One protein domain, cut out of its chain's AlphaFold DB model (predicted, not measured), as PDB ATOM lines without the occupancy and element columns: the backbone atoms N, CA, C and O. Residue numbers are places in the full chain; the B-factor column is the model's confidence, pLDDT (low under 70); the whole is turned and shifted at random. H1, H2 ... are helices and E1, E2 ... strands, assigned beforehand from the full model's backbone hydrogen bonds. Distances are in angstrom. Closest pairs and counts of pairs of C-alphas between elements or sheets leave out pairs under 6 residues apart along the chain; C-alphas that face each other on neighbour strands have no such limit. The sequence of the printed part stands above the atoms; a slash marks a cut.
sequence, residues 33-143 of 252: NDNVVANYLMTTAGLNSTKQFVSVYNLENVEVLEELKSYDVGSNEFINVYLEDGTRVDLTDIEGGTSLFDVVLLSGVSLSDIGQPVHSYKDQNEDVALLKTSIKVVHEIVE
ATOM      1  N   ASN A  33      81.612 246.412 190.435       62.97
ATOM      2  CA  ASN A  33      82.773 247.015 191.079       62.97
ATOM      3  C   ASN A  33      83.405 248.074 190.158       62.97
ATOM      4  O   ASN A  33      83.756 247.776 189.016       62.97
ATOM      5  N   ASP A  34      83.542 249.300 190.675       59.66
ATOM      6  CA  ASP A  34      84.060 250.470 189.951       59.66
ATOM      7  C   ASP A  34      85.597 250.644 190.067       59.66
ATOM      8  O   ASP A  34      86.170 251.487 189.373       59.66
ATOM      9  N   ASN A  35      86.284 249.871 190.924       52.59
ATOM     10  CA  ASN A  35      87.736 249.977 191.147       52.59
ATOM     11  C   ASN A  35      88.569 249.183 190.123       52.59
ATOM     12  O   ASN A  35      88.148 248.136 189.633       52.59
ATOM     13  N   VAL A  36      89.777 249.681 189.826       57.59
ATOM     14  CA  VAL A  36      90.601 249.276 188.672       57.59
ATOM     15  C   VAL A  36      91.907 248.582 189.060       57.59
ATOM     16  O   VAL A  36      92.437 248.787 190.145       57.59
ATOM     17  N   VAL A  37      92.359 247.734 188.128       60.69
ATOM     18  CA  VAL A  37      93.397 246.704 188.179       60.69
ATOM     19  C   VAL A  37      93.050 245.609 189.160       60.69
ATOM     20  O   VAL A  37      93.518 245.550 190.296       60.69
ATOM     21  N   ALA A  38      92.260 244.667 188.670       64.44
ATOM     22  CA  ALA A  38      92.259 243.352 189.263       64.44
ATOM     23  C   ALA A  38      92.609 242.312 188.203       64.44
ATOM     24  O   ALA A  38      92.210 242.385 187.038       64.44
ATOM     25  N   ASN A  39      93.455 241.392 188.646       71.81
ATOM     26  CA  ASN A  39      93.864 240.235 187.890       71.81
ATOM     27  C   ASN A  39      92.777 239.176 188.044       71.81
ATOM     28  O   ASN A  39      92.538 238.695 189.154       71.81
ATOM     29  N   TYR A  40      92.130 238.812 186.946       75.06
ATOM     30  CA  TYR A  40      91.034 237.851 186.932       75.06
ATOM     31  C   TYR A  40      91.383 236.622 186.114       75.06
ATOM     32  O   TYR A  40      92.194 236.672 185.187       75.06
ATOM     33  N   LEU A  41      90.711 235.522 186.438       70.38
ATOM     34  CA  LEU A  41      90.668 234.336 185.603       70.38
ATOM     35  C   LEU A  41      89.337 234.335 184.859       70.38
ATOM     36  O   LEU A  41      88.268 234.285 185.456       70.38
ATOM     37  N   MET A  42      89.364 234.379 183.535       69.50
ATOM     38  CA  MET A  42      88.129 234.331 182.753       69.50
ATOM     39  C   MET A  42      88.116 233.170 181.779       69.50
ATOM     40  O   MET A  42      89.137 232.827 181.198       69.50
ATOM     41  N   THR A  43      86.938 232.595 181.567       62.31
ATOM     42  CA  THR A  43      86.707 231.609 180.513       62.31
ATOM     43  C   THR A  43      86.177 232.324 179.278       62.31
ATOM     44  O   THR A  43      85.175 233.039 179.360       62.31
ATOM     45  N   THR A  44      86.807 232.130 178.123       56.78
ATOM     46  CA  THR A  44      86.233 232.590 176.853       56.78
ATOM     47  C   THR A  44      85.196 231.578 176.360       56.78
ATOM     48  O   THR A  44      85.445 230.378 176.288       56.78
ATOM     49  N   ALA A  45      83.986 232.043 176.046       40.94
ATOM     50  CA  ALA A  45      82.978 231.199 175.409       40.94
ATOM     51  C   ALA A  45      83.280 231.077 173.904       40.94
ATOM     52  O   ALA A  45      83.451 232.096 173.238       40.94
ATOM     53  N   GLY A  46      83.309 229.853 173.362       36.97
ATOM     54  CA  GLY A  46      83.343 229.609 171.907       36.97
ATOM     55  C   GLY A  46      84.418 228.642 171.403       36.97
ATOM     56  O   GLY A  46      84.291 228.141 170.293       36.97
ATOM     57  N   LEU A  47      85.423 228.330 172.216       33.50
ATOM     58  CA  LEU A  47      86.419 227.277 171.995       33.50
ATOM     59  C   LEU A  47      86.668 226.653 173.372       33.50
ATOM     60  O   LEU A  47      86.738 227.413 174.334       33.50
ATOM     61  N   ASN A  48      86.681 225.318 173.471       45.19
ATOM     62  CA  ASN A  48      86.912 224.511 174.686       45.19
ATOM     63  C   ASN A  48      87.438 225.340 175.871       45.19
ATOM     64  O   ASN A  48      88.584 225.773 175.826       45.19
ATOM     65  N   SER A  49      86.555 225.627 176.840       53.47
ATOM     66  CA  SER A  49      86.652 226.644 177.907       53.47
ATOM     67  C   SER A  49      88.070 227.090 178.278       53.47
ATOM     68  O   SER A  49      88.590 226.716 179.320       53.47
ATOM     69  N   THR A  50      88.696 227.929 177.454       59.09
ATOM     70  CA  THR A  50      90.079 228.326 177.700       59.09
ATOM     71  C   THR A  50      90.084 229.381 178.794       59.09
ATOM     72  O   THR A  50      89.418 230.418 178.667       59.09
ATOM     73  N   LYS A  51      90.788 229.106 179.895       72.25
ATOM     74  CA  LYS A  51      90.959 230.070 180.977       72.25
ATOM     75  C   LYS A  51      92.024 231.085 180.559       72.25
ATOM     76  O   LYS A  51      92.982 230.769 179.868       72.25
ATOM     77  N   GLN A  52      91.841 232.341 180.928       77.38
ATOM     78  CA  GLN A  52      92.774 233.424 180.634       77.38
ATOM     79  C   GLN A  52      93.044 234.184 181.919       77.38
ATOM     80  O   GLN A  52      92.093 234.575 182.598       77.38
ATOM     81  N   PHE A  53      94.316 234.409 182.228       80.94
ATOM     82  CA  PHE A  53      94.727 235.345 183.262       80.94
ATOM     83  C   PHE A  53      94.828 236.739 182.649       80.94
ATOM     84  O   PHE A  53      95.583 236.959 181.694       80.94
ATOM     85  N   VAL A  54      94.015 237.663 183.158       82.94
ATOM     86  CA  VAL A  54      93.805 238.971 182.532       82.94
ATOM     87  C   VAL A  54      93.851 240.109 183.540       82.94
ATOM     88  O   VAL A  54      93.334 239.969 184.645       82.94
ATOM     89  N   SER A  55      94.376 241.258 183.121       86.06
ATOM     90  CA  SER A  55      94.157 242.546 183.784       86.06
ATOM     91  C   SER A  55      93.020 243.301 183.106       86.06
ATOM     92  O   SER A  55      92.934 243.348 181.875       86.06
ATOM     93  N   VAL A  56      92.151 243.909 183.911       86.44
ATOM     94  CA  VAL A  56      90.991 244.686 183.455       86.44
ATOM     95  C   VAL A  56      91.129 246.142 183.900       86.44
ATOM     96  O   VAL A  56      91.367 246.417 185.078       86.44
ATOM     97  N   TYR A  57      90.938 247.067 182.958       86.31
ATOM     98  CA  TYR A  57      91.033 248.512 183.166       86.31
ATOM     99  C   TYR A  57      89.703 249.212 182.853       86.31
ATOM    100  O   TYR A  57      89.125 248.971 181.791       86.31
ATOM    101  N   ASN A  58      89.252 250.110 183.740       86.75
ATOM    102  CA  ASN A  58      88.112 251.016 183.529       86.75
ATOM    103  C   ASN A  58      88.615 252.466 183.415       86.75
ATOM    104  O   ASN A  58      89.160 253.017 184.371       86.75
ATOM    105  N   LEU A  59      88.408 253.094 182.259       83.50
ATOM    106  CA  LEU A  59      88.886 254.455 181.993       83.50
ATOM    107  C   LEU A  59      88.048 255.576 182.634       83.50
ATOM    108  O   LEU A  59      88.440 256.737 182.532       83.50
ATOM    109  N   GLU A  60      86.935 255.278 183.315       78.25
ATOM    110  CA  GLU A  60      86.211 256.292 184.109       78.25
ATOM    111  C   GLU A  60      87.052 256.826 185.281       78.25
ATOM    112  O   GLU A  60      86.798 257.928 185.776       78.25
ATOM    113  N   ASN A  61      88.057 256.070 185.729       70.69
ATOM    114  CA  ASN A  61      88.923 256.466 186.827       70.69
ATOM    115  C   ASN A  61      90.205 257.142 186.299       70.69
ATOM    116  O   ASN A  61      91.015 256.540 185.602       70.69
ATOM    117  N   VAL A  62      90.408 258.409 186.669       64.75
ATOM    118  CA  VAL A  62      91.560 259.225 186.240       64.75
ATOM    119  C   VAL A  62      92.902 258.626 186.680       64.75
ATOM    120  O   VAL A  62      93.889 258.782 185.966       64.75
ATOM    121  N   GLU A  63      92.952 257.918 187.811       73.31
ATOM    122  CA  GLU A  63      94.179 257.268 188.304       73.31
ATOM    123  C   GLU A  63      94.663 256.171 187.340       73.31
ATOM    124  O   GLU A  63      95.860 255.995 187.130       73.31
ATOM    125  N   VAL A  64      93.728 255.538 186.633       73.62
ATOM    126  CA  VAL A  64      93.977 254.451 185.677       73.62
ATOM    127  C   VAL A  64      94.659 254.951 184.420       73.62
ATOM    128  O   VAL A  64      95.486 254.254 183.845       73.62
ATOM    129  N   LEU A  65      94.357 256.176 183.981       75.88
ATOM    130  CA  LEU A  65      95.037 256.769 182.829       75.88
ATOM    131  C   LEU A  65      96.541 256.927 183.075       75.88
ATOM    132  O   LEU A  65      97.322 256.802 182.134       75.88
ATOM    133  N   GLU A  66      96.951 257.199 184.315       78.31
ATOM    134  CA  GLU A  66      98.370 257.232 184.674       78.31
ATOM    135  C   GLU A  66      98.955 255.818 184.775       78.31
ATOM    136  O   GLU A  66     100.076 255.592 184.319       78.31
ATOM    137  N   GLU A  67      98.182 254.844 185.264       77.00
ATOM    138  CA  GLU A  67      98.595 253.437 185.271       77.00
ATOM    139  C   GLU A  67      98.853 252.904 183.856       77.00
ATOM    140  O   GLU A  67      99.897 252.293 183.633       77.00
ATOM    141  N   LEU A  68      97.994 253.211 182.874       83.25
ATOM    142  CA  LEU A  68      98.185 252.794 181.475       83.25
ATOM    143  C   LEU A  68      99.498 253.300 180.867       83.25
ATOM    144  O   LEU A  68     100.081 252.627 180.020       83.25
ATOM    145  N   LYS A  69      99.956 254.490 181.270       84.38
ATOM    146  CA  LYS A  69     101.237 255.056 180.813       84.38
ATOM    147  C   LYS A  69     102.436 254.377 181.467       84.38
ATOM    148  O   LYS A  69     103.535 254.449 180.931       84.38
ATOM    149  N   SER A  70     102.232 253.788 182.643       82.06
ATOM    150  CA  SER A  70     103.269 253.099 183.415       82.06
ATOM    151  C   SER A  70     103.287 251.582 183.215       82.06
ATOM    152  O   SER A  70     104.255 250.936 183.604       82.06
ATOM    153  N   TYR A  71     102.222 251.012 182.645       83.00
ATOM    154  CA  TYR A  71     102.132 249.592 182.343       83.00
ATOM    155  C   TYR A  71     102.877 249.293 181.042       83.00
ATOM    156  O   TYR A  71     102.425 249.687 179.964       83.00
ATOM    157  N   ASP A  72     103.987 248.569 181.153       83.81
ATOM    158  CA  ASP A  72     104.745 248.060 180.012       83.81
ATOM    159  C   ASP A  72     104.114 246.759 179.506       83.81
ATOM    160  O   ASP A  72     104.034 245.766 180.232       83.81
ATOM    161  N   VAL A  73     103.681 246.759 178.246       79.94
ATOM    162  CA  VAL A  73     103.076 245.591 177.602       79.94
ATOM    163  C   VAL A  73     104.142 244.539 177.310       79.94
ATOM    164  O   VAL A  73     105.188 244.824 176.721       79.94
ATOM    165  N   GLY A  74     103.879 243.299 177.715       74.00
ATOM    166  CA  GLY A  74     104.730 242.156 177.401       74.00
ATOM    167  C   GLY A  74     104.683 241.794 175.913       74.00
ATOM    168  O   GLY A  74     103.685 242.005 175.226       74.00
ATOM    169  N   SER A  75     105.764 241.205 175.397       70.12
ATOM    170  CA  SER A  75     105.788 240.736 174.004       70.12
ATOM    171  C   SER A  75     104.696 239.684 173.770       70.12
ATOM    172  O   SER A  75     104.629 238.681 174.482       70.12
ATOM    173  N   ASN A  76     103.881 239.900 172.737       63.06
ATOM    174  CA  ASN A  76     102.728 239.080 172.351       63.06
ATOM    175  C   ASN A  76     101.569 239.039 173.364       63.06
ATOM    176  O   ASN A  76     100.726 238.144 173.275       63.06
ATOM    177  N   GLU A  77     101.476 239.993 174.297       74.06
ATOM    178  CA  GLU A  77     100.258 240.136 175.101       74.06
ATOM    179  C   GLU A  77      99.078 240.541 174.204       74.06
ATOM    180  O   GLU A  77      99.164 241.479 173.403       74.06
ATOM    181  N   PHE A  78      97.953 239.830 174.338       83.38
ATOM    182  CA  PHE A  78      96.726 240.171 173.622       83.38
ATOM    183  C   PHE A  78      95.965 241.241 174.390       83.38
ATOM    184  O   PHE A  78      95.601 241.055 175.551       83.38
ATOM    185  N   ILE A  79      95.661 242.343 173.719       86.81
ATOM    186  CA  ILE A  79      94.948 243.472 174.302       86.81
ATOM    187  C   ILE A  79      93.613 243.609 173.579       86.81
ATOM    188  O   ILE A  79      93.564 243.708 172.356       86.81
ATOM    189  N   ASN A  80      92.517 243.633 174.328       88.38
ATOM    190  CA  ASN A  80      91.196 243.946 173.802       88.38
ATOM    191  C   ASN A  80      90.772 245.325 174.302       88.38
ATOM    192  O   ASN A  80      90.682 245.542 175.511       88.38
ATOM    193  N   VAL A  81      90.472 246.228 173.374       88.69
ATOM    194  CA  VAL A  81      89.892 247.543 173.662       88.69
ATOM    195  C   VAL A  81      88.425 247.520 173.259       88.69
ATOM    196  O   VAL A  81      88.097 247.124 172.138       88.69
ATOM    197  N   TYR A  82      87.538 247.914 174.169       90.25
ATOM    198  CA  TYR A  82      86.098 247.937 173.924       90.25
ATOM    199  C   TYR A  82      85.650 249.361 173.624       90.25
ATOM    200  O   TYR A  82      85.858 250.262 174.430       90.25
ATOM    201  N   LEU A  83      85.046 249.574 172.460       89.38
ATOM    202  CA  LEU A  83      84.566 250.879 172.021       89.38
ATOM    203  C   LEU A  83      83.126 251.134 172.486       89.38
ATOM    204  O   LEU A  83      82.388 250.206 172.823       89.38
ATOM    205  N   GLU A  84      82.722 252.402 172.508       88.75
ATOM    206  CA  GLU A  84      81.385 252.833 172.942       88.75
ATOM    207  C   GLU A  84      80.269 252.250 172.059       88.75
ATOM    208  O   GLU A  84      79.178 251.942 172.538       88.75
ATOM    209  N   ASP A  85      80.557 252.015 170.777       84.12
ATOM    210  CA  ASP A  85      79.630 251.390 169.831       84.12
ATOM    211  C   ASP A  85      79.501 249.860 170.003       84.12
ATOM    212  O   ASP A  85      78.736 249.213 169.283       84.12
ATOM    213  N   GLY A  86      80.222 249.278 170.969       78.12
ATOM    214  CA  GLY A  86      80.262 247.843 171.247       78.12
ATOM    215  C   GLY A  86      81.275 247.067 170.402       78.12
ATOM    216  O   GLY A  86      81.397 245.850 170.565       78.12
ATOM    217  N   THR A  87      82.012 247.738 169.515       84.12
ATOM    218  CA  THR A  87      83.097 247.129 168.743       84.12
ATOM    219  C   THR A  87      84.259 246.762 169.661       84.12
ATOM    220  O   THR A  87      84.610 247.495 170.586       84.12
ATOM    221  N   ARG A  88      84.896 245.623 169.381       87.94
ATOM    222  CA  ARG A  88      86.137 245.201 170.035       87.94
ATOM    223  C   ARG A  88      87.302 245.363 169.069       87.94
ATOM    224  O   ARG A  88      87.238 244.863 167.947       87.94
ATOM    225  N   VAL A  89      88.359 246.029 169.520       84.56
ATOM    226  CA  VAL A  89      89.625 246.146 168.795       84.56
ATOM    227  C   VAL A  89      90.646 245.234 169.459       84.56
ATOM    228  O   VAL A  89      90.878 245.327 170.665       84.56
ATOM    229  N   ASP A  90      91.242 244.351 168.664       86.56
ATOM    230  CA  ASP A  90      92.244 243.392 169.116       86.56
ATOM    231  C   ASP A  90      93.634 243.918 168.738       86.56
ATOM    232  O   ASP A  90      93.919 244.146 167.561       86.56
ATOM    233  N   LEU A  91      94.478 244.139 169.744       84.81
ATOM    234  CA  LEU A  91      95.826 244.684 169.619       84.81
ATOM    235  C   LEU A  91      96.850 243.697 170.184       84.81
ATOM    236  O   LEU A  91      96.543 242.842 171.019       84.81
ATOM    237  N   THR A  92      98.090 243.823 169.727       79.50
ATOM    238  CA  THR A  92      99.227 243.040 170.219       79.50
ATOM    239  C   THR A  92     100.487 243.876 170.054       79.50
ATOM    240  O   THR A  92     100.688 244.455 168.985       79.50
ATOM    241  N   ASP A  93     101.330 243.936 171.085       73.88
ATOM    242  CA  ASP A  93     102.680 244.488 170.954       73.88
ATOM    243  C   ASP A  93     103.656 243.359 170.597       73.88
ATOM    244  O   ASP A  93     103.846 242.404 171.351       73.88
ATOM    245  N   ILE A  94     104.250 243.451 169.408       67.19
ATOM    246  CA  ILE A  94     105.178 242.443 168.890       67.19
ATOM    247  C   ILE A  94     106.551 242.587 169.561       67.19
ATOM    248  O   ILE A  94     107.194 241.580 169.869       67.19
ATOM    249  N   GLU A  95     107.005 243.819 169.792       71.25
ATOM    250  CA  GLU A  95     108.348 244.100 170.316       71.25
ATOM    251  C   GLU A  95     108.375 244.038 171.850       71.25
ATOM    252  O   GLU A  95     109.347 243.542 172.426       71.25
ATOM    253  N   GLY A  96     107.272 244.436 172.491       70.69
ATOM    254  CA  GLY A  96     107.141 244.521 173.943       70.69
ATOM    255  C   GLY A  96     107.883 245.726 174.533       70.69
ATOM    256  O   GLY A  96     108.798 246.289 173.931       70.69
ATOM    257  N   GLY A  97     107.503 246.125 175.745       75.88
ATOM    258  CA  GLY A  97     108.078 247.283 176.437       75.88
ATOM    259  C   GLY A  97     107.516 248.634 175.983       75.88
ATOM    260  O   GLY A  97     108.031 249.670 176.399       75.88
ATOM    261  N   THR A  98     106.473 248.640 175.147       84.44
ATOM    262  CA  THR A  98     105.676 249.840 174.869       84.44
ATOM    263  C   THR A  98     104.622 250.008 175.958       84.44
ATOM    264  O   THR A  98     104.026 249.024 176.406       84.44
ATOM    265  N   SER A  99     104.349 251.249 176.372       88.31
ATOM    266  CA  SER A  99     103.283 251.491 177.345       88.31
ATOM    267  C   SER A  99     101.918 251.111 176.762       88.31
ATOM    268  O   SER A  99     101.660 251.318 175.572       88.31
ATOM    269  N   LEU A 100     101.006 250.588 177.585       86.31
ATOM    270  CA  LEU A 100      99.653 250.231 177.137       86.31
ATOM    271  C   LEU A 100      98.909 251.440 176.560       86.31
ATOM    272  O   LEU A 100      98.178 251.313 175.577       86.31
ATOM    273  N   PHE A 101      99.142 252.623 177.127       88.38
ATOM    274  CA  PHE A 101      98.641 253.884 176.593       88.38
ATOM    275  C   PHE A 101      99.100 254.129 175.147       88.38
ATOM    276  O   PHE A 101      98.278 254.422 174.275       88.38
ATOM    277  N   ASP A 102     100.397 253.972 174.877       88.25
ATOM    278  CA  ASP A 102     100.959 254.190 173.544       88.25
ATOM    279  C   ASP A 102     100.502 253.115 172.554       88.25
ATOM    280  O   ASP A 102     100.173 253.453 171.419       88.25
ATOM    281  N   VAL A 103     100.398 251.846 172.970       86.81
ATOM    282  CA  VAL A 103      99.867 250.765 172.117       86.81
ATOM    283  C   VAL A 103      98.453 251.096 171.633       86.81
ATOM    284  O   VAL A 103      98.156 250.978 170.440       86.81
ATOM    285  N   VAL A 104      97.584 251.566 172.534       87.19
ATOM    286  CA  VAL A 104      96.213 251.963 172.182       87.19
ATOM    287  C   VAL A 104      96.219 253.157 171.226       87.19
ATOM    288  O   VAL A 104      95.558 253.100 170.187       87.19
ATOM    289  N   LEU A 105      96.998 254.207 171.497       87.06
ATOM    290  CA  LEU A 105      97.044 255.386 170.622       87.06
ATOM    291  C   LEU A 105      97.636 255.091 169.237       87.06
ATOM    292  O   LEU A 105      97.109 255.566 168.229       87.06
ATOM    293  N   LEU A 106      98.708 254.299 169.165       87.56
ATOM    294  CA  LEU A 106      99.362 253.922 167.908       87.56
ATOM    295  C   LEU A 106      98.463 253.051 167.024       87.56
ATOM    296  O   LEU A 106      98.599 253.086 165.801       87.56
ATOM    297  N   SER A 107      97.511 252.324 167.618       84.38
ATOM    298  CA  SER A 107      96.498 251.570 166.872       84.38
ATOM    299  C   SER A 107      95.444 252.446 166.184       84.38
ATOM    300  O   SER A 107      94.659 251.950 165.373       84.38
ATOM    301  N   GLY A 108      95.426 253.751 166.480       85.88
ATOM    302  CA  GLY A 108      94.448 254.699 165.953       85.88
ATOM    303  C   GLY A 108      93.142 254.760 166.745       85.88
ATOM    304  O   GLY A 108      92.206 255.420 166.297       85.88
ATOM    305  N   VAL A 109      93.066 254.107 167.909       86.06
ATOM    306  CA  VAL A 109      91.916 254.208 168.816       86.06
ATOM    307  C   VAL A 109      92.008 255.507 169.618       86.06
ATOM    308  O   VAL A 109      92.979 255.743 170.340       86.06
ATOM    309  N   SER A 110      90.984 256.354 169.512       87.50
ATOM    310  CA  SER A 110      90.850 257.526 170.376       87.50
ATOM    311  C   SER A 110      90.334 257.107 171.748       87.50
ATOM    312  O   SER A 110      89.368 256.356 171.844       87.50
ATOM    313  N   LEU A 111      90.908 257.662 172.818       84.25
ATOM    314  CA  LEU A 111      90.423 257.428 174.186       84.25
ATOM    315  C   LEU A 111      88.962 257.862 174.376       84.25
ATOM    316  O   LEU A 111      88.271 257.295 175.212       84.25
ATOM    317  N   SER A 112      88.496 258.851 173.602       87.31
ATOM    318  CA  SER A 112      87.097 259.304 173.624       87.31
ATOM    319  C   SER A 112      86.109 258.254 173.134       87.31
ATOM    320  O   SER A 112      84.934 258.350 173.460       87.31
ATOM    321  N   ASP A 113      86.582 257.296 172.341       89.38
ATOM    322  CA  ASP A 113      85.739 256.314 171.664       89.38
ATOM    323  C   ASP A 113      85.705 254.994 172.450       89.38
ATOM    324  O   ASP A 113      85.003 254.058 172.067       89.38
ATOM    325  N   ILE A 114      86.469 254.901 173.547       90.25
ATOM    326  CA  ILE A 114      86.554 253.717 174.398       90.25
ATOM    327  C   ILE A 114      85.344 253.682 175.332       90.25
ATOM    328  O   ILE A 114      85.134 254.565 176.164       90.25
ATOM    329  N   GLY A 115      84.562 252.616 175.198       88.75
ATOM    330  CA  GLY A 115      83.404 252.331 176.028       88.75
ATOM    331  C   GLY A 115      83.784 251.669 177.348       88.75
ATOM    332  O   GLY A 115      84.937 251.322 177.609       88.75
ATOM    333  N   GLN A 116      82.782 251.481 178.204       87.75
ATOM    334  CA  GLN A 116      82.926 250.756 179.471       87.75
ATOM    335  C   GLN A 116      81.825 249.690 179.635       87.75
ATOM    336  O   GLN A 116      81.058 249.733 180.602       87.75
ATOM    337  N   PRO A 117      81.670 248.757 178.674       87.00
ATOM    338  CA  PRO A 117      80.692 247.680 178.796       87.00
ATOM    339  C   PRO A 117      80.918 246.848 180.061       87.00
ATOM    340  O   PRO A 117      82.044 246.674 180.526       87.00
ATOM    341  N   VAL A 118      79.828 246.306 180.607       85.25
ATOM    342  CA  VAL A 118      79.891 245.402 181.758       85.25
ATOM    343  C   VAL A 118      80.176 243.984 181.276       85.25
ATOM    344  O   VAL A 118      79.425 243.428 180.472       85.25
ATOM    345  N   HIS A 119      81.238 243.386 181.801       82.62
ATOM    346  CA  HIS A 119      81.647 242.016 181.524       82.62
ATOM    347  C   HIS A 119      81.686 241.185 182.806       82.62
ATOM    348  O   HIS A 119      81.915 241.702 183.899       82.62
ATOM    349  N   SER A 120      81.461 239.880 182.654       80.44
ATOM    350  CA  SER A 120      81.583 238.914 183.742       80.44
ATOM    351  C   SER A 120      82.970 238.280 183.749       80.44
ATOM    352  O   SER A 120      83.456 237.815 182.715       80.44
ATOM    353  N   TYR A 121      83.573 238.250 184.932       80.06
ATOM    354  CA  TYR A 121      84.863 237.640 185.225       80.06
ATOM    355  C   TYR A 121      84.728 236.702 186.418       80.06
ATOM    356  O   TYR A 121      83.789 236.830 187.205       80.06
ATOM    357  N   LYS A 122      85.670 235.771 186.562       75.00
ATOM    358  CA  LYS A 122      85.828 234.993 187.788       75.00
ATOM    359  C   LYS A 122      87.133 235.394 188.464       75.00
ATOM    360  O   LYS A 122      88.140 235.649 187.801       75.00
ATOM    361  N   ASP A 123      87.125 235.514 189.778       71.69
ATOM    362  CA  ASP A 123      88.366 235.704 190.520       71.69
ATOM    363  C   ASP A 123      89.095 234.360 190.725       71.69
ATOM    364  O   ASP A 123      88.714 233.320 190.179       71.69
ATOM    365  N   GLN A 124      90.176 234.374 191.504       67.75
ATOM    366  CA  GLN A 124      90.950 233.167 191.812       67.75
ATOM    367  C   GLN A 124      90.171 232.126 192.639       67.75
ATOM    368  O   GLN A 124      90.579 230.967 192.674       67.75
ATOM    369  N   ASN A 125      89.069 232.517 193.280       71.88
ATOM    370  CA  ASN A 125      88.188 231.650 194.066       71.88
ATOM    371  C   ASN A 125      86.975 231.156 193.260       71.88
ATOM    372  O   ASN A 125      86.106 230.488 193.812       71.88
ATOM    373  N   GLU A 126      86.929 231.462 191.961       70.19
ATOM    374  CA  GLU A 126      85.793 231.236 191.062       70.19
ATOM    375  C   GLU A 126      84.542 232.076 191.368       70.19
ATOM    376  O   GLU A 126      83.487 231.846 190.763       70.19
ATOM    377  N   ASP A 127      84.663 233.090 192.227       75.19
ATOM    378  CA  ASP A 127      83.577 234.020 192.507       75.19
ATOM    379  C   ASP A 127      83.363 234.942 191.303       75.19
ATOM    380  O   ASP A 127      84.304 235.474 190.705       75.19
ATOM    381  N   VAL A 128      82.098 235.117 190.915       78.00
ATOM    382  CA  VAL A 128      81.732 235.918 189.743       78.00
ATOM    383  C   VAL A 128      81.738 237.402 190.097       78.00
ATOM    384  O   VAL A 128      80.981 237.845 190.958       78.00
ATOM    385  N   ALA A 129      82.525 238.181 189.357       76.75
ATOM    386  CA  ALA A 129      82.550 239.637 189.414       76.75
ATOM    387  C   ALA A 129      82.003 240.241 188.111       76.75
ATOM    388  O   ALA A 129      82.317 239.771 187.013       76.75
ATOM    389  N   LEU A 130      81.196 241.297 188.228       83.31
ATOM    390  CA  LEU A 130      80.759 242.119 187.098       83.31
ATOM    391  C   LEU A 130      81.540 243.430 187.107       83.31
ATOM    392  O   LEU A 130      81.493 244.171 188.088       83.31
ATOM    393  N   LEU A 131      82.249 243.718 186.016       81.38
ATOM    394  CA  LEU A 131      83.132 244.880 185.913       81.38
ATOM    395  C   LEU A 131      82.833 245.673 184.656       81.38
ATOM    396  O   LEU A 131      82.625 245.093 183.589       81.38
ATOM    397  N   LYS A 132      82.882 246.997 184.776       86.69
ATOM    398  CA  LYS A 132      83.026 247.880 183.622       86.69
ATOM    399  C   LYS A 132      84.428 247.706 183.044       86.69
ATOM    400  O   LYS A 132      85.409 247.964 183.737       86.69
ATOM    401  N   THR A 133      84.528 247.305 181.782       86.62
ATOM    402  CA  THR A 133      85.817 247.037 181.139       86.62
ATOM    403  C   THR A 133      86.005 247.910 179.915       86.62
ATOM    404  O   THR A 133      85.324 247.738 178.910       86.62
ATOM    405  N   SER A 134      86.995 248.793 179.976       90.81
ATOM    406  CA  SER A 134      87.478 249.570 178.832       90.81
ATOM    407  C   SER A 134      88.574 248.833 178.073       90.81
ATOM    408  O   SER A 134      88.536 248.734 176.847       90.81
ATOM    409  N   ILE A 135      89.548 248.288 178.804       88.94
ATOM    410  CA  ILE A 135      90.684 247.561 178.234       88.94
ATOM    411  C   ILE A 135      90.874 246.263 179.014       88.94
ATOM    412  O   ILE A 135      90.837 246.254 180.244       88.94
ATOM    413  N   LYS A 136      91.093 245.162 178.297       88.69
ATOM    414  CA  LYS A 136      91.493 243.869 178.855       88.69
ATOM    415  C   LYS A 136      92.854 243.482 178.289       88.69
ATOM    416  O   LYS A 136      92.990 243.397 177.073       88.69
ATOM    417  N   VAL A 137      93.816 243.190 179.152       86.31
ATOM    418  CA  VAL A 137      95.130 242.654 178.771       86.31
ATOM    419  C   VAL A 137      95.181 241.188 179.168       86.31
ATOM    420  O   VAL A 137      94.884 240.858 180.312       86.31
ATOM    421  N   VAL A 138      95.511 240.304 178.232       84.50
ATOM    422  CA  VAL A 138      95.681 238.868 178.467       84.50
ATOM    423  C   VAL A 138      97.165 238.580 178.642       84.50
ATOM    424  O   VAL A 138      97.927 238.691 177.683       84.50
ATOM    425  N   HIS A 139      97.551 238.190 179.855       78.50
ATOM    426  CA  HIS A 139      98.941 237.863 180.189       78.50
ATOM    427  C   HIS A 139      99.253 236.395 179.916       78.50
ATOM    428  O   HIS A 139     100.336 236.046 179.460       78.50
ATOM    429  N   GLU A 140      98.292 235.520 180.212       72.94
ATOM    430  CA  GLU A 140      98.463 234.083 180.076       72.94
ATOM    431  C   GLU A 140      97.161 233.459 179.592       72.94
ATOM    432  O   GLU A 140      96.075 233.727 180.115       72.94
ATOM    433  N   ILE A 141      97.278 232.608 178.581       71.62
ATOM    434  CA  ILE A 141      96.230 231.667 178.229       71.62
ATOM    435  C   ILE A 141      96.489 230.434 179.088       71.62
ATOM    436  O   ILE A 141      97.430 229.684 178.849       71.62
ATOM    437  N   VAL A 142      95.669 230.272 180.120       65.81
ATOM    438  CA  VAL A 142      95.665 229.088 180.969       65.81
ATOM    439  C   VAL A 142      94.960 228.000 180.175       65.81
ATOM    440  O   VAL A 142      93.731 227.880 180.161       65.81
ATOM    441  N   GLU A 143      95.762 227.244 179.441       56.75
ATOM    442  CA  GLU A 143      95.306 226.010 178.829       56.75
ATOM    443  C   GLU A 143      94.872 225.078 179.966       56.75
ATOM    444  O   GLU A 143      95.678 224.715 180.829       56.75
TER     445      GLU A 143
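What this domain is: This is residues 33 to 143 of the 252 residues of an uncharacterized protein of Flammeovirga pacifica (UniProt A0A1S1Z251). A strongly twisted five-stranded sheet has the small hairpin E5 and E6 over one part of it, a sandwich of two sheets only partly face to face, while two short helices, H1 and H2, touch about perpendicular to each other and only graze the large sheet. The printed part has 111 residues, in the order E1 E2 H1 E3 E4 H2 E5 E6 E7, class mixed. The large sheet runs E1 E2 E7 E3 E4, antiparallel throughout. The whole is compact, radius of gyration of the C-alphas 13.3 A, spans 33 by 29 by 25 A.

Where its parts are: E1, residues 38 to 44, begins with C-alpha 38 at (92.259, 243.352, 189.263). E2 is residues 50 to 57, 20.9 A long; H1 62 to 70, 13.5 A; E3 78 to 82; E4 88 to 92; H2 100 to 106; E5 118 to 122; E6 128 to 132. E7, residues 135 to 142, 19.3 A, ends with C-alpha 142 at (95.665, 229.088, 180.969).

How they stand to each other: Hairpin E1 and E2 has N 40 and O 54 2.8 A apart; E2 and E7 have N 53 and O 140 at 2.8 A; E7 and E3, N 136 and O 80 at 2.8 A; hairpin E3 and E4, N 79 and O 91 at 2.9 A. E2 bends by 56 degrees at residue 53, E7 by 63 degrees at residue 139. E2, H1, E3 make a split strand-helix-strand unit, E7 between its strands, its crossover right-handed. In hairpin E5 and E6, N 119 and O 131 are 2.8 A apart; the closest C-alphas of E1 and E5, Met 42 and Tyr 121, are 5.3 A apart. H1 and H2 touch, about perpendicular at 82 degrees, closest C-alphas Leu 68 and Phe 101, 5.0 A. Every O i to N i+4 pair is within hydrogen-bond range in H2, 3 of 5 in H1.

The domain as a whole: The C-alphas farthest apart, of Gly 108 and Asn 125, are 36.9 A apart. The printed part has no cut; the link H2 to E5 is long. Confidence is under 70 at 21 residues, among them 33 to 38 and 42 to 50.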